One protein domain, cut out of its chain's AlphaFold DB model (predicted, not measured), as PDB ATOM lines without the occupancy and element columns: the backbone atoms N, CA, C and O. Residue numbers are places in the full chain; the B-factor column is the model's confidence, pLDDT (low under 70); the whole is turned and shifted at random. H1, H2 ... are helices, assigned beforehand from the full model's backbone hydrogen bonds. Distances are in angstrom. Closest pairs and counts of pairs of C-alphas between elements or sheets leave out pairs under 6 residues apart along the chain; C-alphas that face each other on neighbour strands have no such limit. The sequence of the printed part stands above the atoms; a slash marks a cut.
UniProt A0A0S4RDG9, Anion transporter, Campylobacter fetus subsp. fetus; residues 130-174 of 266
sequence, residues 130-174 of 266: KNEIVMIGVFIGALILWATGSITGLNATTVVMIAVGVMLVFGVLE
ATOM      1  N   LYS A 130      -6.331 -26.000 -54.045       89.38
ATOM      2  CA  LYS A 130      -4.928 -25.551 -54.033       89.38
ATOM      3  C   LYS A 130      -4.637 -24.601 -52.866       89.38
ATOM      4  O   LYS A 130      -3.620 -24.765 -52.197       89.38
ATOM      5  N   ASN A 131      -5.550 -23.674 -52.582       90.62
ATOM      6  CA  ASN A 131      -5.385 -22.697 -51.506       90.62
ATOM      7  C   ASN A 131      -5.382 -23.357 -50.119       90.62
ATOM      8  O   ASN A 131      -4.588 -22.978 -49.261       90.62
ATOM      9  N   GLU A 132      -6.202 -24.392 -49.912       89.56
ATOM     10  CA  GLU A 132      -6.242 -25.150 -48.655       89.56
ATOM     11  C   GLU A 132      -4.935 -25.916 -48.425       89.56
ATOM     12  O   GLU A 132      -4.394 -25.913 -47.320       89.56
ATOM     13  N   ILE A 133      -4.379 -26.514 -49.483       93.12
ATOM     14  CA  ILE A 133      -3.095 -27.225 -49.425       93.12
ATOM     15  C   ILE A 133      -1.957 -26.258 -49.082       93.12
ATOM     16  O   ILE A 133      -1.139 -26.556 -48.209       93.12
ATOM     17  N   VAL A 134      -1.918 -25.085 -49.724       92.44
ATOM     18  CA  VAL A 134      -0.919 -24.049 -49.419       92.44
ATOM     19  C   VAL A 134      -1.058 -23.579 -47.972       92.44
ATOM     20  O   VAL A 134      -0.057 -23.513 -47.262       92.44
ATOM     21  N   MET A 135      -2.279 -23.320 -47.492       89.25
ATOM     22  CA  MET A 135      -2.530 -22.905 -46.108       89.25
ATOM     23  C   MET A 135      -2.039 -23.947 -45.090       89.25
ATOM     24  O   MET A 135      -1.382 -23.589 -44.112       89.25
ATOM     25  N   ILE A 136      -2.310 -25.235 -45.327       91.19
ATOM     26  CA  ILE A 136      -1.812 -26.333 -44.482       91.19
ATOM     27  C   ILE A 136      -0.279 -26.357 -44.484       91.19
ATOM     28  O   ILE A 136       0.336 -26.453 -43.421       91.19
ATOM     29  N   GLY A 137       0.340 -26.222 -45.660       93.56
ATOM     30  CA  GLY A 137       1.796 -26.168 -45.802       93.56
ATOM     31  C   GLY A 137       2.421 -25.003 -45.032       93.56
ATOM     32  O   GLY A 137       3.375 -25.206 -44.284       93.56
ATOM     33  N   VAL A 138       1.846 -23.801 -45.145       92.44
ATOM     34  CA  VAL A 138       2.282 -22.607 -44.402       92.44
ATOM     35  C   VAL A 138       2.153 -22.823 -42.895       92.44
ATOM     36  O   VAL A 138       3.078 -22.499 -42.152       92.44
ATOM     37  N   PHE A 139       1.043 -23.400 -42.432       86.00
ATOM     38  CA  PHE A 139       0.825 -23.669 -41.012       86.00
ATOM     39  C   PHE A 139       1.862 -24.647 -40.444       86.00
ATOM     40  O   PHE A 139       2.482 -24.364 -39.417       86.00
ATOM     41  N   ILE A 140       2.095 -25.773 -41.126       89.12
ATOM     42  CA  ILE A 140       3.104 -26.761 -40.719       89.12
ATOM     43  C   ILE A 140       4.506 -26.141 -40.761       89.12
ATOM     44  O   ILE A 140       5.274 -26.295 -39.813       89.12
ATOM     45  N   GLY A 141       4.828 -25.393 -41.820       89.94
ATOM     46  CA  GLY A 141       6.105 -24.694 -41.953       89.94
ATOM     47  C   GLY A 141       6.355 -23.697 -40.821       89.94
ATOM     48  O   GLY A 141       7.434 -23.695 -40.235       89.94
ATOM     49  N   ALA A 142       5.346 -22.904 -40.446       86.50
ATOM     50  CA  ALA A 142       5.440 -21.967 -39.328       86.50
ATOM     51  C   ALA A 142       5.703 -22.680 -37.991       86.50
ATOM     52  O   ALA A 142       6.554 -22.234 -37.221       86.50
ATOM     53  N   LEU A 143       5.037 -23.814 -37.729       81.69
ATOM     54  CA  LEU A 143       5.288 -24.621 -36.529       81.69
ATOM     55  C   LEU A 143       6.723 -25.161 -36.485       81.69
ATOM     56  O   LEU A 143       7.351 -25.120 -35.429       81.69
ATOM     57  N   ILE A 144       7.255 -25.631 -37.617       85.19
ATOM     58  CA  ILE A 144       8.640 -26.116 -37.710       85.19
ATOM     59  C   ILE A 144       9.629 -24.974 -37.457       85.19
ATOM     60  O   ILE A 144      10.559 -25.131 -36.664       85.19
ATOM     61  N   LEU A 145       9.427 -23.814 -38.090       83.94
ATOM     62  CA  LEU A 145      10.286 -22.644 -37.895       83.94
ATOM     63  C   LEU A 145      10.253 -22.148 -36.445       83.94
ATOM     64  O   LEU A 145      11.297 -21.825 -35.889       83.94
ATOM     65  N   TRP A 146       9.087 -22.151 -35.793       77.19
ATOM     66  CA  TRP A 146       8.999 -21.829 -34.366       77.19
ATOM     67  C   TRP A 146       9.684 -22.867 -33.478       77.19
ATOM     68  O   TRP A 146      10.417 -22.488 -32.567       77.19
ATOM     69  N   ALA A 147       9.483 -24.162 -33.738       73.69
ATOM     70  CA  ALA A 147      10.124 -25.234 -32.975       73.69
ATOM     71  C   ALA A 147      11.655 -25.202 -33.105       73.69
ATOM     72  O   ALA A 147      12.369 -25.548 -32.167       73.69
ATOM     73  N   THR A 148      12.157 -24.743 -34.251       80.31
ATOM     74  CA  THR A 148      13.588 -24.591 -34.537       80.31
ATOM     75  C   THR A 148      14.102 -23.168 -34.305       80.31
ATOM     76  O   THR A 148      15.239 -22.869 -34.666       80.31
ATOM     77  N   GLY A 149      13.320 -22.279 -33.682       75.06
ATOM     78  CA  GLY A 149      13.685 -20.871 -33.472       75.06
ATOM     79  C   GLY A 149      14.991 -20.684 -32.691       75.06
ATOM     80  O   GLY A 149      15.799 -19.827 -33.033       75.06
ATOM     81  N   SER A 150      15.259 -21.545 -31.705       71.44
ATOM     82  CA  SER A 150      16.513 -21.536 -30.934       71.44
ATOM     83  C   SER A 150      17.752 -21.918 -31.756       71.44
ATOM     84  O   SER A 150      18.860 -21.543 -31.390       71.44
ATOM     85  N   ILE A 151      17.568 -22.653 -32.857       82.75
ATOM     86  CA  ILE A 151      18.639 -23.103 -33.761       82.75
ATOM     87  C   ILE A 151      18.797 -22.119 -34.924       82.75
ATOM     88  O   ILE A 151      19.908 -21.781 -35.319       82.75
ATOM     89  N   THR A 152      17.678 -21.666 -35.485       80.75
ATOM     90  CA  THR A 152      17.630 -20.788 -36.663       80.75
ATOM     91  C   THR A 152      17.841 -19.315 -36.321       80.75
ATOM     92  O   THR A 152      18.117 -18.520 -37.215       80.75
ATOM     93  N   GLY A 153      17.682 -18.930 -35.049       80.25
ATOM     94  CA  GLY A 153      17.715 -17.536 -34.603       80.25
ATOM     95  C   GLY A 153      16.509 -16.713 -35.070       80.25
ATOM     96  O   GLY A 153      16.483 -15.496 -34.883       80.25
ATOM     97  N   LEU A 154      15.508 -17.347 -35.692       80.25
ATOM     98  CA  LEU A 154      14.318 -16.662 -36.173       80.25
ATOM     99  C   LEU A 154      13.373 -16.372 -35.010       80.25
ATOM    100  O   LEU A 154      12.875 -17.280 -34.342       80.25
ATOM    101  N   ASN A 155      13.083 -15.089 -34.804       75.31
ATOM    102  CA  ASN A 155      12.066 -14.681 -33.846       75.31
ATOM    103  C   ASN A 155      10.650 -14.962 -34.387       75.31
ATOM    104  O   ASN A 155      10.426 -15.142 -35.590       75.31
ATOM    105  N   ALA A 156       9.670 -14.989 -33.482       73.75
ATOM    106  CA  ALA A 156       8.292 -15.322 -33.833       73.75
ATOM    107  C   ALA A 156       7.687 -14.360 -34.872       73.75
ATOM    108  O   ALA A 156       6.939 -14.806 -35.744       73.75
ATOM    109  N   THR A 157       8.036 -13.071 -34.809       81.00
ATOM    110  CA  THR A 157       7.558 -12.033 -35.733       81.00
ATOM    111  C   THR A 157       8.005 -12.318 -37.160       81.00
ATOM    112  O   THR A 157       7.183 -12.307 -38.073       81.00
ATOM    113  N   THR A 158       9.281 -12.644 -37.364       86.06
ATOM    114  CA  THR A 158       9.827 -12.970 -38.684       86.06
ATOM    115  C   THR A 158       9.119 -14.175 -39.293       86.06
ATOM    116  O   THR A 158       8.732 -14.128 -40.458       86.06
ATOM    117  N   VAL A 159       8.874 -15.226 -38.506       85.94
ATOM    118  CA  VAL A 159       8.150 -16.420 -38.978       85.94
ATOM    119  C   VAL A 159       6.726 -16.075 -39.428       85.94
ATOM    120  O   VAL A 159       6.295 -16.528 -40.488       85.94
ATOM    121  N   VAL A 160       6.008 -15.235 -38.674       84.19
ATOM    122  CA  VAL A 160       4.658 -14.781 -39.054       84.19
ATOM    123  C   VAL A 160       4.692 -13.946 -40.334       84.19
ATOM    124  O   VAL A 160       3.861 -14.161 -41.214       84.19
ATOM    125  N   MET A 161       5.664 -13.042 -40.482       89.69
ATOM    126  CA  MET A 161       5.800 -12.221 -41.691       89.69
ATOM    127  C   MET A 161       6.103 -13.069 -42.932       89.69
ATOM    128  O   MET A 161       5.532 -12.819 -43.992       89.69
ATOM    129  N   ILE A 162       6.936 -14.108 -42.798       91.75
ATOM    130  CA  ILE A 162       7.174 -15.087 -43.870       91.75
ATOM    131  C   ILE A 162       5.868 -15.805 -44.227       91.75
ATOM    132  O   ILE A 162       5.518 -15.882 -45.402       91.75
ATOM    133  N   ALA A 163       5.121 -16.293 -43.232       90.00
ATOM    134  CA  ALA A 163       3.858 -16.992 -43.457       90.00
ATOM    135  C   ALA A 163       2.831 -16.116 -44.199       90.00
ATOM    136  O   ALA A 163       2.230 -16.569 -45.173       90.00
ATOM    137  N   VAL A 164       2.666 -14.855 -43.783       90.62
ATOM    138  CA  VAL A 164       1.793 -13.879 -44.459       90.62
ATOM    139  C   VAL A 164       2.273 -13.606 -45.885       90.62
ATOM    140  O   VAL A 164       1.466 -13.639 -46.809       90.62
ATOM    141  N   GLY A 165       3.579 -13.405 -46.084       93.56
ATOM    142  CA  GLY A 165       4.161 -13.184 -47.409       93.56
ATOM    143  C   GLY A 165       3.900 -14.347 -48.367       93.56
ATOM    144  O   GLY A 165       3.474 -14.126 -49.498       93.56
ATOM    145  N   VAL A 166       4.071 -15.589 -47.906       94.00
ATOM    146  CA  VAL A 166       3.753 -16.784 -48.701       94.00
ATOM    147  C   VAL A 166       2.255 -16.836 -49.023       94.00
ATOM    148  O   VAL A 166       1.892 -17.048 -50.176       94.00
ATOM    149  N   MET A 167       1.370 -16.590 -48.052       92.75
ATOM    150  CA  MET A 167      -0.080 -16.607 -48.302       92.75
ATOM    151  C   MET A 167      -0.528 -15.545 -49.320       92.75
ATOM    152  O   MET A 167      -1.398 -15.841 -50.140       92.75
ATOM    153  N   LEU A 168       0.091 -14.359 -49.322       93.56
ATOM    154  CA  LEU A 168      -0.151 -13.309 -50.319       93.56
ATOM    155  C   LEU A 168       0.361 -13.708 -51.713       93.56
ATOM    156  O   LEU A 168      -0.362 -13.580 -52.696       93.56
ATOM    157  N   VAL A 169       1.591 -14.232 -51.814       94.38
ATOM    158  CA  VAL A 169       2.206 -14.628 -53.101       94.38
ATOM    159  C   VAL A 169       1.417 -15.739 -53.793       94.38
ATOM    160  O   VAL A 169       1.259 -15.718 -55.011       94.38
ATOM    161  N   PHE A 170       0.909 -16.705 -53.029       92.50
ATOM    162  CA  PHE A 170       0.124 -17.817 -53.566       92.50
ATOM    163  C   PHE A 170      -1.369 -17.490 -53.741       92.50
ATOM    164  O   PHE A 170      -2.124 -18.368 -54.154       92.50
ATOM    165  N   GLY A 171      -1.804 -16.258 -53.441       89.12
ATOM    166  CA  GLY A 171      -3.202 -15.837 -53.586       89.12
ATOM    167  C   GLY A 171      -4.166 -16.555 -52.638       89.12
ATOM    168  O   GLY A 171      -5.352 -16.672 -52.933       89.12
ATOM    169  N   VAL A 172      -3.658 -17.073 -51.515       90.56
ATOM    170  CA  VAL A 172      -4.491 -17.630 -50.436       90.56
ATOM    171  C   VAL A 172      -5.154 -16.503 -49.651       90.56
ATOM    172  O   VAL A 172      -6.263 -16.671 -49.153       90.56
ATOM    173  N   LEU A 173      -4.464 -15.369 -49.538       89.00
ATOM    174  CA  LEU A 173      -4.934 -14.169 -48.864       89.00
ATOM    175  C   LEU A 173      -4.862 -12.997 -49.847       89.00
ATOM    176  O   LEU A 173      -3.820 -12.786 -50.466       89.00
ATOM    177  N   GLU A 174      -5.954 -12.252 -50.008       92.50
ATOM    178  CA  GLU A 174      -5.967 -11.056 -50.852       92.50
ATOM    179  C   GLU A 174      -5.464  -9.837 -50.073       92.50
ATOM    180  O   GLU A 174      -5.692  -9.698 -48.871       92.50
TER     181      GLU A 174
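Overview. This is residues 130 to 174 of the 266 residues of the protein "Anion transporter" of Campylobacter fetus subsp. fetus (UniProt A0A0S4RDG9). Two long helices, H1 and H3, lie side by side and run opposite ways, and the short helix H2 sits in the turn that joins them at one end. The printed part has 45 residues with three named helices, H1, H2, H3 in chain order, no named strand, and the class all helix. It is only just compact, close to loose, with a radius of gyration of the C-alphas of 10.8 A, and only just a rod, spanning 31 by 16 by 9 A.

Along the chain. H1, residues 130 to 147, starts with C-alpha 130 at (-4.928, -25.551, -54.033) and is 25.9 A long from first to last C-alpha. H2, residues 149 to 152, measures 5.1 A. H3, residues 156 to 169, measures 20.2 A and ends with C-alpha 169 at (2.206, -14.628, -53.101).

Arrangement. H1 and H3 touch, at a shallow tilt of 16 degrees, opposite ways; their closest C-alphas, of Val 138 and Ala 163, are 5.9 A apart. H2 is close to but not clearly touching H1, with the closest C-alphas, of Leu 145 and Thr 152, 7.7 A apart. In H1 and H3 every O i to N i+4 pair is within hydrogen-bond range; H2 is too short for one, and its one O i to N i+3 pair is not within range.

Size, cuts and confidence. The C-alphas farthest apart, of Ile 151 and Glu 174, are 32.3 A apart. The printed part has no cut, both links are tight, and no printed residue is under 70 in pLDDT.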